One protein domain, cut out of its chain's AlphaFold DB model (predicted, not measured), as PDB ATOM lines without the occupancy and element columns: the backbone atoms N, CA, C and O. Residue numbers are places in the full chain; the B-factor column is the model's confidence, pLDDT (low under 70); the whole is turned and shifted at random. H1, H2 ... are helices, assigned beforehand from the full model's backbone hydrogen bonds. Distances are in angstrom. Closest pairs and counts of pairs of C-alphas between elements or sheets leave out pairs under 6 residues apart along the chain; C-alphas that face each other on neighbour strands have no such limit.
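This is residues 123 to 213 of the 215 residues of an uncharacterized protein of Gammaproteobacteria bacterium (UniProt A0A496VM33). A long helical hairpin, H1 and H2 side by side, is covered over one side by three further helices: H5 crosses both legs, while H3 packs on H2 toward the hairpin's open end and short H4 leads from H3 to H5. The 91 printed residues hold five named helices, H1 to H5 in order, and no named strand; the class is all helix. The whole is compact, with a radius of gyration of the C-alphas of 13.1 A and spans of 37 by 27 by 19 A.

H1, residues 123 to 147, begins at C-alpha 123 (12.349, -2.094, 24.537) and is 35.4 A long. H2, residues 153 to 169, measures 24.4 A. H3 is residues 178 to 186, 12.3 A, and H4 is residues 188 to 193, 7.3 A. H5, residues 198 to 212, measures 21.0 A and ends at C-alpha 212 (29.235, 25.616, 26.569).

H1, with residues 135 to 146 alone, touches H2 at a shallow tilt of 17 degrees, opposite ways, a hairpin; their closest C-alphas, Leu 142 and Leu 156, are 6.3 A apart. H2, with residues 164 to 168 alone, touches H3 in a second hairpin at a steep tilt of 43 degrees; the closest C-alphas are Ile 167 and Ala 181, 5.8 A. H4 touches residues 201 to 205 of H5, a third hairpin at 38 degrees, only just steep, with C-alphas Leu 193 and Gln 201 closest at 5.3 A. H5, with residues 200 to 204 alone, touches residues 139 to 144 of H1, about perpendicular at 78 degrees; the closest C-alphas are Thr 143 and Gln 200, 6.0 A. H5 also touches residues 157 to 164 of H2 at a steep tilt of 62 degrees, closest at C-alphas Tyr 157 and Ala 207, 6.2 A. The helix packing is mostly crossed. H3 and H5 are apart, as are H2 and H4. In H1, H2, H3, H4 and H5 every O i to N i+4 pair is within hydrogen-bond range.

The two C-alphas farthest apart, Ser 149 and Asp 174, are 39.0 A apart. The printed part has no cut and no long link. Its mean pLDDT is 96.8, and no printed residue is under 70.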
ATOM      1  N   GLU A 123      10.975  -1.946  24.062       97.62
ATOM      2  CA  GLU A 123      12.349  -2.094  24.537       97.62
ATOM      3  C   GLU A 123      13.265  -0.930  24.129       97.62
ATOM      4  O   GLU A 123      14.169  -0.577  24.881       97.62
ATOM      5  N   LEU A 124      13.029  -0.301  22.970       97.38
ATOM      6  CA  LEU A 124      13.807   0.865  22.541       97.38
ATOM      7  C   LEU A 124      13.413   2.106  23.333       97.38
ATOM      8  O   LEU A 124      14.279   2.895  23.699       97.38
ATOM      9  N   VAL A 125      12.117   2.283  23.591       98.69
ATOM     10  CA  VAL A 125      11.623   3.406  24.395       98.69
ATOM     11  C   VAL A 125      12.193   3.323  25.806       98.69
ATOM     12  O   VAL A 125      12.752   4.306  26.287       98.69
ATOM     13  N   LEU A 126      12.138   2.140  26.424       98.62
ATOM     14  CA  LEU A 126      12.686   1.912  27.759       98.62
ATOM     15  C   LEU A 126      14.200   2.131  27.806       98.62
ATOM     16  O   LEU A 126      14.658   2.874  28.665       98.62
ATOM     17  N   ALA A 127      14.966   1.583  26.857       98.50
ATOM     18  CA  ALA A 127      16.418   1.770  26.830       98.50
ATOM     19  C   ALA A 127      16.821   3.245  26.650       98.50
ATOM     20  O   ALA A 127      17.734   3.737  27.308       98.50
ATOM     21  N   ARG A 128      16.117   3.989  25.785       98.56
ATOM     22  CA  ARG A 128      16.356   5.432  25.617       98.56
ATOM     23  C   ARG A 128      15.983   6.213  26.871       98.56
ATOM     24  O   ARG A 128      16.726   7.106  27.268       98.56
ATOM     25  N   LYS A 129      14.853   5.874  27.492       98.56
ATOM     26  CA  LYS A 129      14.406   6.495  28.737       98.56
ATOM     27  C   LYS A 129      15.394   6.245  29.876       98.56
ATOM     28  O   LYS A 129      15.726   7.187  30.577       98.56
ATOM     29  N   GLU A 130      15.910   5.029  30.011       98.69
ATOM     30  CA  GLU A 130      16.914   4.679  31.017       98.69
ATOM     31  C   GLU A 130      18.179   5.540  30.882       98.69
ATOM     32  O   GLU A 130      18.694   6.049  31.874       98.69
ATOM     33  N   ILE A 131      18.654   5.780  29.655       98.62
ATOM     34  CA  ILE A 131      19.791   6.683  29.406       98.62
ATOM     35  C   ILE A 131      19.486   8.102  29.905       98.62
ATOM     36  O   ILE A 131      20.322   8.707  30.578       98.62
ATOM     37  N   VAL A 132      18.300   8.629  29.589       98.56
ATOM     38  CA  VAL A 132      17.877   9.974  30.008       98.56
ATOM     39  C   VAL A 132      17.744  10.056  31.531       98.56
ATOM     40  O   VAL A 132      18.292  10.972  32.147       98.56
ATOM     41  N   ASP A 133      17.064   9.086  32.143       98.50
ATOM     42  CA  ASP A 133      16.823   9.024  33.586       98.50
ATOM     43  C   ASP A 133      18.140   8.937  34.364       98.50
ATOM     44  O   ASP A 133      18.344   9.700  35.303       98.50
ATOM     45  N   ASN A 134      19.091   8.115  33.910       98.56
ATOM     46  CA  ASN A 134      20.414   7.998  34.531       98.56
ATOM     47  C   ASN A 134      21.169   9.335  34.587       98.56
ATOM     48  O   ASN A 134      21.929   9.589  35.526       98.56
ATOM     49  N   VAL A 135      20.996  10.200  33.584       98.50
ATOM     50  CA  VAL A 135      21.582  11.547  33.594       98.50
ATOM     51  C   VAL A 135      20.823  12.454  34.562       98.50
ATOM     52  O   VAL A 135      21.457  13.147  35.360       98.50
ATOM     53  N   ILE A 136      19.486  12.431  34.533       98.50
ATOM     54  CA  ILE A 136      18.638  13.223  35.439       98.50
ATOM     55  C   ILE A 136      18.939  12.884  36.901       98.50
ATOM     56  O   ILE A 136      19.111  13.790  37.718       98.50
ATOM     57  N   ASP A 137      19.044  11.603  37.238       98.50
ATOM     58  CA  ASP A 137      19.261  11.145  38.607       98.50
ATOM     59  C   ASP A 137      20.642  11.550  39.126       98.50
ATOM     60  O   ASP A 137      20.753  12.042  40.250       98.50
ATOM     61  N   LYS A 138      21.682  11.486  38.283       98.62
ATOM     62  CA  LYS A 138      23.010  12.030  38.619       98.62
ATOM     63  C   LYS A 138      22.967  13.537  38.857       98.62
ATOM     64  O   LYS A 138      23.577  14.023  39.807       98.62
ATOM     65  N   ILE A 139      22.243  14.290  38.026       98.62
ATOM     66  CA  ILE A 139      22.076  15.738  38.217       98.62
ATOM     67  C   ILE A 139      21.369  16.028  39.548       98.62
ATOM     68  O   ILE A 139      21.815  16.891  40.309       98.62
ATOM     69  N   ARG A 140      20.291  15.300  39.858       98.50
ATOM     70  CA  ARG A 140      19.554  15.434  41.124       98.50
ATOM     71  C   ARG A 140      20.433  15.120  42.322       98.50
ATOM     72  O   ARG A 140      20.441  15.898  43.267       98.50
ATOM     73  N   GLN A 141      21.189  14.028  42.269       98.50
ATOM     74  CA  GLN A 141      22.111  13.655  43.334       98.50
ATOM     75  C   GLN A 141      23.128  14.774  43.588       98.50
ATOM     76  O   GLN A 141      23.179  15.312  44.688       98.50
ATOM     77  N   LEU A 142      23.857  15.202  42.552       98.62
ATOM     78  CA  LEU A 142      24.886  16.238  42.679       98.62
ATOM     79  C   LEU A 142      24.325  17.562  43.214       98.62
ATOM     80  O   LEU A 142      24.925  18.204  44.076       98.62
ATOM     81  N   THR A 143      23.167  17.986  42.710       98.50
ATOM     82  CA  THR A 143      22.544  19.237  43.156       98.50
ATOM     83  C   THR A 143      21.996  19.138  44.576       98.50
ATOM     84  O   THR A 143      22.131  20.104  45.327       98.50
ATOM     85  N   ASN A 144      21.436  17.995  44.978       98.19
ATOM     86  CA  ASN A 144      20.981  17.764  46.351       98.19
ATOM     87  C   ASN A 144      22.150  17.732  47.335       98.19
ATOM     88  O   ASN A 144      22.084  18.416  48.355       98.19
ATOM     89  N   ASP A 145      23.231  17.027  47.000       98.44
ATOM     90  CA  ASP A 145      24.447  16.966  47.814       98.44
ATOM     91  C   ASP A 145      25.026  18.373  48.026       98.44
ATOM     92  O   ASP A 145      25.408  18.742  49.136       98.44
ATOM     93  N   PHE A 146      25.023  19.212  46.987       98.38
ATOM     94  CA  PHE A 146      25.444  20.608  47.106       98.38
ATOM     95  C   PHE A 146      24.481  21.437  47.970       98.38
ATOM     96  O   PHE A 146      24.911  22.182  48.849       98.38
ATOM     97  N   ILE A 147      23.166  21.301  47.764       97.25
ATOM     98  CA  ILE A 147      22.144  22.018  48.545       97.25
ATOM     99  C   ILE A 147      22.233  21.671  50.037       97.25
ATOM    100  O   ILE A 147      22.017  22.546  50.874       97.25
ATOM    101  N   GLN A 148      22.560  20.420  50.357       97.75
ATOM    102  CA  GLN A 148      22.739  19.916  51.719       97.75
ATOM    103  C   GLN A 148      24.152  20.154  52.272       97.75
ATOM    104  O   GLN A 148      24.444  19.739  53.389       97.75
ATOM    105  N   SER A 149      25.019  20.852  51.528       97.75
ATOM    106  CA  SER A 149      26.411  21.136  51.910       97.75
ATOM    107  C   SER A 149      27.276  19.883  52.132       97.75
ATOM    108  O   SER A 149      28.282  19.946  52.831       97.75
ATOM    109  N   VAL A 150      26.905  18.752  51.518       98.38
ATOM    110  CA  VAL A 150      27.709  17.515  51.473       98.38
ATOM    111  C   VAL A 150      28.918  17.701  50.556       98.38
ATOM    112  O   VAL A 150      30.004  17.206  50.851       98.38
ATOM    113  N   ILE A 151      28.747  18.448  49.459       98.38
ATOM    114  CA  ILE A 151      29.825  18.826  48.536       98.38
ATOM    115  C   ILE A 151      29.924  20.348  48.395       98.38
ATOM    116  O   ILE A 151      28.935  21.067  48.543       98.38
ATOM    117  N   ASN A 152      31.124  20.838  48.083       98.19
ATOM    118  CA  ASN A 152      31.369  22.256  47.815       98.19
ATOM    119  C   ASN A 152      31.095  22.628  46.343       98.19
ATOM    120  O   ASN A 152      30.845  21.768  45.494       98.19
ATOM    121  N   GLU A 153      31.145  23.930  46.050       97.56
ATOM    122  CA  GLU A 153      30.858  24.478  44.721       97.56
ATOM    123  C   GLU A 153      31.812  23.926  43.645       97.56
ATOM    124  O   GLU A 153      31.356  23.466  42.597       97.56
ATOM    125  N   ASP A 154      33.118  23.878  43.921       97.69
ATOM    126  CA  ASP A 154      34.121  23.373  42.974       97.69
ATOM    127  C   ASP A 154      33.866  21.910  42.584       97.69
ATOM    128  O   ASP A 154      33.899  21.555  41.402       97.69
ATOM    129  N   THR A 155      33.543  21.066  43.569       98.31
ATOM    130  CA  THR A 155      33.229  19.644  43.357       98.31
ATOM    131  C   THR A 155      31.971  19.485  42.510       98.31
ATOM    132  O   THR A 155      31.945  18.670  41.586       98.31
ATOM    133  N   LEU A 156      30.937  20.289  42.776       98.50
ATOM    134  CA  LEU A 156      29.702  20.281  41.998       98.50
ATOM    135  C   LEU A 156      29.966  20.624  40.524       98.50
ATOM    136  O   LEU A 156      29.557  19.868  39.638       98.50
ATOM    137  N   TYR A 157      30.639  21.745  40.242       97.81
ATOM    138  CA  TYR A 157      30.891  22.153  38.855       97.81
ATOM    139  C   TYR A 157      31.819  21.185  38.131       97.81
ATOM    140  O   TYR A 157      31.601  20.923  36.949       97.81
ATOM    141  N   TYR A 158      32.816  20.622  38.819       97.88
ATOM    142  CA  TYR A 158      33.669  19.585  38.246       97.88
ATOM    143  C   TYR A 158      32.859  18.346  37.841       97.88
ATOM    144  O   TYR A 158      32.943  17.908  36.690       97.88
ATOM    145  N   SER A 159      32.019  17.823  38.737       98.44
ATOM    146  CA  SER A 159      31.195  16.640  38.468       98.44
ATOM    147  C   SER A 159      30.167  16.874  37.362       98.44
ATOM    148  O   SER A 159      30.007  16.029  36.481       98.44
ATOM    149  N   LEU A 160      29.508  18.037  37.349       98.50
ATOM    150  CA  LEU A 160      28.578  18.400  36.275       98.50
ATOM    151  C   LEU A 160      29.299  18.563  34.933       98.50
ATOM    152  O   LEU A 160      28.840  18.032  33.925       98.50
ATOM    153  N   LYS A 161      30.461  19.228  34.911       98.12
ATOM    154  CA  LYS A 161      31.299  19.352  33.710       98.12
ATOM    155  C   LYS A 161      31.687  17.981  33.163       98.12
ATOM    156  O   LYS A 161      31.593  17.765  31.957       98.12
ATOM    157  N   HIS A 162      32.100  17.061  34.033       98.19
ATOM    158  CA  HIS A 162      32.408  15.691  33.637       98.19
ATOM    159  C   HIS A 162      31.178  14.997  33.033       98.19
ATOM    160  O   HIS A 162      31.268  14.428  31.949       98.19
ATOM    161  N   LEU A 163      30.010  15.103  33.675       98.38
ATOM    162  CA  LEU A 163      28.762  14.536  33.158       98.38
ATOM    163  C   LEU A 163      28.399  15.087  31.767       98.38
ATOM    164  O   LEU A 163      28.038  14.319  30.878       98.38
ATOM    165  N   PHE A 164      28.536  16.396  31.546       98.38
ATOM    166  CA  PHE A 164      28.264  17.013  30.242       98.38
ATOM    167  C   PHE A 164      29.256  16.565  29.165       98.38
ATOM    168  O   PHE A 164      28.855  16.350  28.020       98.38
ATOM    169  N   PHE A 165      30.528  16.365  29.523       97.75
ATOM    170  CA  PHE A 165      31.514  15.779  28.614       97.75
ATOM    171  C   PHE A 165      31.151  14.357  28.196       97.75
ATOM    172  O   PHE A 165      31.322  14.017  27.028       97.75
ATOM    173  N   GLU A 166      30.625  13.538  29.103       97.81
ATOM    174  CA  GLU A 166      30.187  12.182  28.764       97.81
ATOM    175  C   GLU A 166      28.997  12.199  27.790       97.81
ATOM    176  O   GLU A 166      28.999  11.450  26.813       97.81
ATOM    177  N   ILE A 167      28.040  13.124  27.958       97.88
ATOM    178  CA  ILE A 167      26.954  13.334  26.979       97.88
ATOM    179  C   ILE A 167      27.522  13.767  25.619       97.88
ATOM    180  O   ILE A 167      27.056  13.305  24.580       97.88
ATOM    181  N   LEU A 168      28.530  14.645  25.605       96.69
ATOM    182  CA  LEU A 168      29.169  15.108  24.372       96.69
ATOM    183  C   LEU A 168      29.903  13.972  23.645       96.69
ATOM    184  O   LEU A 168      29.727  13.808  22.441       96.69
ATOM    185  N   LYS A 169      30.680  13.156  24.366       96.56
ATOM    186  CA  LYS A 169      31.379  11.990  23.798       96.56
ATOM    187  C   LYS A 169      30.408  10.951  23.242       96.56
ATOM    188  O   LYS A 169      30.679  10.359  22.198       96.56
ATOM    189  N   ALA A 170      29.268  10.755  23.905       97.19
ATOM    190  CA  ALA A 170      28.251   9.801  23.478       97.19
ATOM    191  C   ALA A 170      27.661  10.120  22.089       97.19
ATOM    192  O   ALA A 170      27.079   9.233  21.481       97.19
ATOM    193  N   GLN A 171      27.861  11.327  21.545       95.44
ATOM    194  CA  GLN A 171      27.402  11.719  20.202       95.44
ATOM    195  C   GLN A 171      28.187  11.066  19.056       95.44
ATOM    196  O   GLN A 171      27.759  11.176  17.909       95.44
ATOM    197  N   SER A 172      29.322  10.408  19.328       94.19
ATOM    198  CA  SER A 172      30.089   9.725  18.276       94.19
ATOM    199  C   SER A 172      29.228   8.677  17.550       94.19
ATOM    200  O   SER A 172      28.564   7.900  18.240       94.19
ATOM    201  N   PRO A 173      29.257   8.588  16.205       88.62
ATOM    202  CA  PRO A 173      28.476   7.611  15.436       88.62
ATOM    203  C   PRO A 173      28.693   6.149  15.851       88.62
ATOM    204  O   PRO A 173      27.775   5.343  15.726       88.62
ATOM    205  N   ASP A 174      29.869   5.823  16.394       90.12
ATOM    206  CA  ASP A 174      30.212   4.474  16.866       90.12
ATOM    207  C   ASP A 174      29.485   4.078  18.163       90.12
ATOM    208  O   ASP A 174      29.440   2.903  18.531       90.12
ATOM    209  N   ASN A 175      28.908   5.051  18.874       93.69
ATOM    210  CA  ASN A 175      28.185   4.808  20.111       93.69
ATOM    211  C   ASN A 175      26.716   4.475  19.845       93.69
ATOM    212  O   ASN A 175      26.020   5.126  19.059       93.69
ATOM    213  N   ALA A 176      26.195   3.507  20.598       93.44
ATOM    214  CA  ALA A 176      24.761   3.272  20.653       93.44
ATOM    215  C   ALA A 176      24.034   4.535  21.141       93.44
ATOM    216  O   ALA A 176      24.468   5.190  22.087       93.44
ATOM    217  N   TYR A 177      22.896   4.847  20.515       95.38
ATOM    218  CA  TYR A 177      22.070   6.014  20.850       95.38
ATOM    219  C   TYR A 177      22.776   7.371  20.689       95.38
ATOM    220  O   TYR A 177      22.363   8.357  21.299       95.38
ATOM    221  N   SER A 178      23.781   7.457  19.818       95.19
ATOM    222  CA  SER A 178      24.504   8.698  19.512       95.19
ATOM    223  C   SER A 178      23.595   9.867  19.125       95.19
ATOM    224  O   SER A 178      23.746  10.975  19.643       95.19
ATOM    225  N   GLN A 179      22.561   9.610  18.322       93.81
ATOM    226  CA  GLN A 179      21.579  10.637  17.969       93.81
ATOM    227  C   GLN A 179      20.761  11.118  19.181       93.81
ATOM    228  O   GLN A 179      20.485  12.310  19.303       93.81
ATOM    229  N   LEU A 180      20.395  10.227  20.111       96.94
ATOM    230  CA  LEU A 180      19.743  10.634  21.362       96.94
ATOM    231  C   LEU A 180      20.683  11.527  22.177       96.94
ATOM    232  O   LEU A 180      20.247  12.567  22.660       96.94
ATOM    233  N   ALA A 181      21.965  11.164  22.294       97.38
ATOM    234  CA  ALA A 181      22.966  11.979  22.982       97.38
ATOM    235  C   ALA A 181      23.103  13.377  22.370       97.38
ATOM    236  O   ALA A 181      23.177  14.372  23.096       97.38
ATOM    237  N   TRP A 182      23.045  13.468  21.042       95.62
ATOM    238  CA  TRP A 182      23.040  14.747  20.345       95.62
ATOM    239  C   TRP A 182      21.818  15.588  20.729       95.62
ATOM    240  O   TRP A 182      21.968  16.753  21.100       95.62
ATOM    241  N   PHE A 183      20.616  14.998  20.747       96.38
ATOM    242  CA  PHE A 183      19.394  15.702  21.158       96.38
ATOM    243  C   PHE A 183      19.416  16.104  22.636       96.38
ATOM    244  O   PHE A 183      19.048  17.236  22.951       96.38
ATOM    245  N   MET A 184      19.898  15.231  23.525       97.25
ATOM    246  CA  MET A 184      20.091  15.533  24.947       97.25
ATOM    247  C   MET A 184      20.993  16.755  25.140       97.25
ATOM    248  O   MET A 184      20.718  17.594  25.989       97.25
ATOM    249  N   PHE A 185      22.045  16.900  24.333       96.19
ATOM    250  CA  PHE A 185      22.943  18.048  24.415       96.19
ATOM    251  C   PHE A 185      22.358  19.310  23.764       96.19
ATOM    252  O   PHE A 185      22.376  20.391  24.349       96.19
ATOM    253  N   LYS A 186      21.810  19.198  22.550       94.69
ATOM    254  CA  LYS A 186      21.263  20.341  21.796       94.69
ATOM    255  C   LYS A 186      19.979  20.898  22.396       94.69
ATOM    256  O   LYS A 186      19.712  22.091  22.269       94.69
ATOM    257  N   LYS A 187      19.173  20.046  23.027       95.00
ATOM    258  CA  LYS A 187      17.922  20.395  23.710       95.00
ATOM    259  C   LYS A 187      18.043  20.168  25.219       95.00
ATOM    260  O   LYS A 187      17.068  19.787  25.863       95.00
ATOM    261  N   PHE A 188      19.222  20.447  25.776       96.69
ATOM    262  CA  PHE A 188      19.561  20.209  27.182       96.69
ATOM    263  C   PHE A 188      18.502  20.718  28.161       96.69
ATOM    264  O   PHE A 188      18.089  19.985  29.055       96.69
ATOM    265  N   GLU A 189      18.002  21.943  27.970       95.12
ATOM    266  CA  GLU A 189      16.993  22.508  28.872       95.12
ATOM    267  C   GLU A 189      15.694  21.685  28.905       95.12
ATOM    268  O   GLU A 189      15.126  21.458  29.973       95.12
ATOM    269  N   TRP A 190      15.251  21.192  27.748       95.31
ATOM    270  CA  TRP A 190      14.039  20.381  27.641       95.31
ATOM    271  C   TRP A 190      14.211  19.000  28.277       95.31
ATOM    272  O   TRP A 190      13.297  18.519  28.942       95.31
ATOM    273  N   PHE A 191      15.387  18.388  28.122       97.44
ATOM    274  CA  PHE A 191      15.680  17.084  28.716       97.44
ATOM    275  C   PHE A 191      15.906  17.153  30.225       97.44
ATOM    276  O   PHE A 191      15.409  16.296  30.951       97.44
ATOM    277  N   PHE A 192      16.647  18.155  30.700       97.56
ATOM    278  CA  PHE A 192      17.248  18.093  32.031       97.56
ATOM    279  C   PHE A 192      16.880  19.235  32.964       97.56
ATOM    280  O   PHE A 192      17.097  19.080  34.157       97.56
ATOM    281  N   LEU A 193      16.319  20.357  32.495       95.69
ATOM    282  CA  LEU A 193      15.872  21.414  33.414       95.69
ATOM    283  C   LEU A 193      14.404  21.248  33.807       95.69
ATOM    284  O   LEU A 193      14.081  21.382  34.982       95.69
ATOM    285  N   GLN A 194      13.519  20.902  32.868       92.00
ATOM    286  CA  GLN A 194      12.091  20.726  33.176       92.00
ATOM    287  C   GLN A 194      11.792  19.721  34.310       92.00
ATOM    288  O   GLN A 194      10.896  20.004  35.104       92.00
ATOM    289  N   PRO A 195      12.516  18.589  34.446       92.19
ATOM    290  CA  PRO A 195      12.262  17.616  35.516       92.19
ATOM    291  C   PRO A 195      12.800  18.003  36.907       92.19
ATOM    292  O   PRO A 195      12.674  17.200  37.839       92.19
ATOM    293  N   LEU A 196      13.461  19.156  37.045       96.19
ATOM    294  CA  LEU A 196      14.132  19.604  38.269       96.19
ATOM    295  C   LEU A 196      13.349  20.716  38.972       96.19
ATOM    296  O   LEU A 196      12.580  21.440  38.338       96.19
ATOM    297  N   ASP A 197      13.586  20.909  40.270       96.12
ATOM    298  CA  ASP A 197      13.032  22.060  40.988       96.12
ATOM    299  C   ASP A 197      13.728  23.383  40.606       96.12
ATOM    300  O   ASP A 197      14.803  23.407  40.006       96.12
ATOM    301  N   ILE A 198      13.132  24.521  40.975       96.81
ATOM    302  CA  ILE A 198      13.616  25.859  40.590       96.81
ATOM    303  C   ILE A 198      15.059  26.124  41.056       96.81
ATOM    304  O   ILE A 198      15.814  26.821  40.369       96.81
ATOM    305  N   LYS A 199      15.463  25.611  42.225       96.25
ATOM    306  CA  LYS A 199      16.810  25.827  42.769       96.25
ATOM    307  C   LYS A 199      17.825  24.993  41.991       96.25
ATOM    308  O   LYS A 199      18.838  25.538  41.552       96.25
ATOM    309  N   GLN A 200      17.518  23.718  41.760       97.81
ATOM    310  CA  GLN A 200      18.317  22.814  40.934       97.81
ATOM    311  C   GLN A 200      18.463  23.350  39.503       97.81
ATOM    312  O   GLN A 200      19.577  23.432  38.990       97.81
ATOM    313  N   GLN A 201      17.370  23.814  38.886       98.06
ATOM    314  CA  GLN A 201      17.387  24.386  37.536       98.06
ATOM    315  C   GLN A 201      18.389  25.535  37.404       98.06
ATOM    316  O   GLN A 201      19.175  25.554  36.459       98.06
ATOM    317  N   LYS A 202      18.407  26.479  38.357       97.12
ATOM    318  CA  LYS A 202      19.346  27.616  38.341       97.12
ATOM    319  C   LYS A 202      20.804  27.158  38.395       97.12
ATOM    320  O   LYS A 202      21.630  27.682  37.650       97.12
ATOM    321  N   ILE A 203      21.105  26.180  39.250       97.62
ATOM    322  CA  ILE A 203      22.451  25.615  39.411       97.62
ATOM    323  C   ILE A 203      22.906  24.947  38.110       97.62
ATOM    324  O   ILE A 203      23.956  25.282  37.561       97.62
ATOM    325  N   VAL A 204      22.091  24.027  37.594       98.12
ATOM    326  CA  VAL A 204      22.431  23.207  36.425       98.12
ATOM    327  C   VAL A 204      22.513  24.063  35.166       98.12
ATOM    328  O   VAL A 204      23.446  23.903  34.382       98.12
ATOM    329  N   LYS A 205      21.597  25.026  34.997       97.31
ATOM    330  CA  LYS A 205      21.628  25.981  33.885       97.31
ATOM    331  C   LYS A 205      22.922  26.792  33.880       97.31
ATOM    332  O   LYS A 205      23.586  26.845  32.848       97.31
ATOM    333  N   LYS A 206      23.322  27.351  35.029       96.56
ATOM    334  CA  LYS A 206      24.588  28.092  35.159       96.56
ATOM    335  C   LYS A 206      25.790  27.202  34.824       96.56
ATOM    336  O   LYS A 206      26.663  27.621  34.068       96.56
ATOM    337  N   ALA A 207      25.829  25.969  35.332       97.44
ATOM    338  CA  ALA A 207      26.903  25.022  35.030       97.44
ATOM    339  C   ALA A 207      26.991  24.689  33.532       97.44
ATOM    340  O   ALA A 207      28.085  24.662  32.970       97.44
ATOM    341  N   PHE A 208      25.852  24.474  32.871       97.44
ATOM    342  CA  PHE A 208      25.812  24.157  31.445       97.44
ATOM    343  C   PHE A 208      26.188  25.358  30.556       97.44
ATOM    344  O   PHE A 208      26.894  25.199  29.559       97.44
ATOM    345  N   GLN A 209      25.797  26.577  30.937       95.75
ATOM    346  CA  GLN A 209      26.233  27.818  30.280       95.75
ATOM    347  C   GLN A 209      27.753  28.001  30.369       95.75
ATOM    348  O   GLN A 209      28.417  28.219  29.355       95.75
ATOM    349  N   LEU A 210      28.329  27.809  31.563       95.06
ATOM    350  CA  LEU A 210      29.782  27.844  31.762       95.06
ATOM    351  C   LEU A 210      30.503  26.771  30.937       95.06
ATOM    352  O   LEU A 210      31.567  27.035  30.384       95.06
ATOM    353  N   PHE A 211      29.922  25.574  30.835       95.38
ATOM    354  CA  PHE A 211      30.465  24.477  30.037       95.38
ATOM    355  C   PHE A 211      30.495  24.795  28.536       95.38
ATOM    356  O   PHE A 211      31.497  24.550  27.871       95.38
ATOM    357  N   THR A 212      29.395  25.330  28.004       92.75
ATOM    358  CA  THR A 212      29.235  25.616  26.569       92.75
ATOM    359  C   THR A 212      29.886  26.929  26.132       92.75
ATOM    360  O   THR A 212      30.023  27.168  24.933       92.75
ATOM    361  N   GLY A 213      30.280  27.786  27.078       85.00
ATOM    362  CA  GLY A 213      30.786  29.130  26.793       85.00
ATOM    363  C   GLY A 213      29.699  30.115  26.348       85.00
ATOM    364  O   GLY A 213      30.019  31.208  25.883       85.00
TER     365      GLY A 213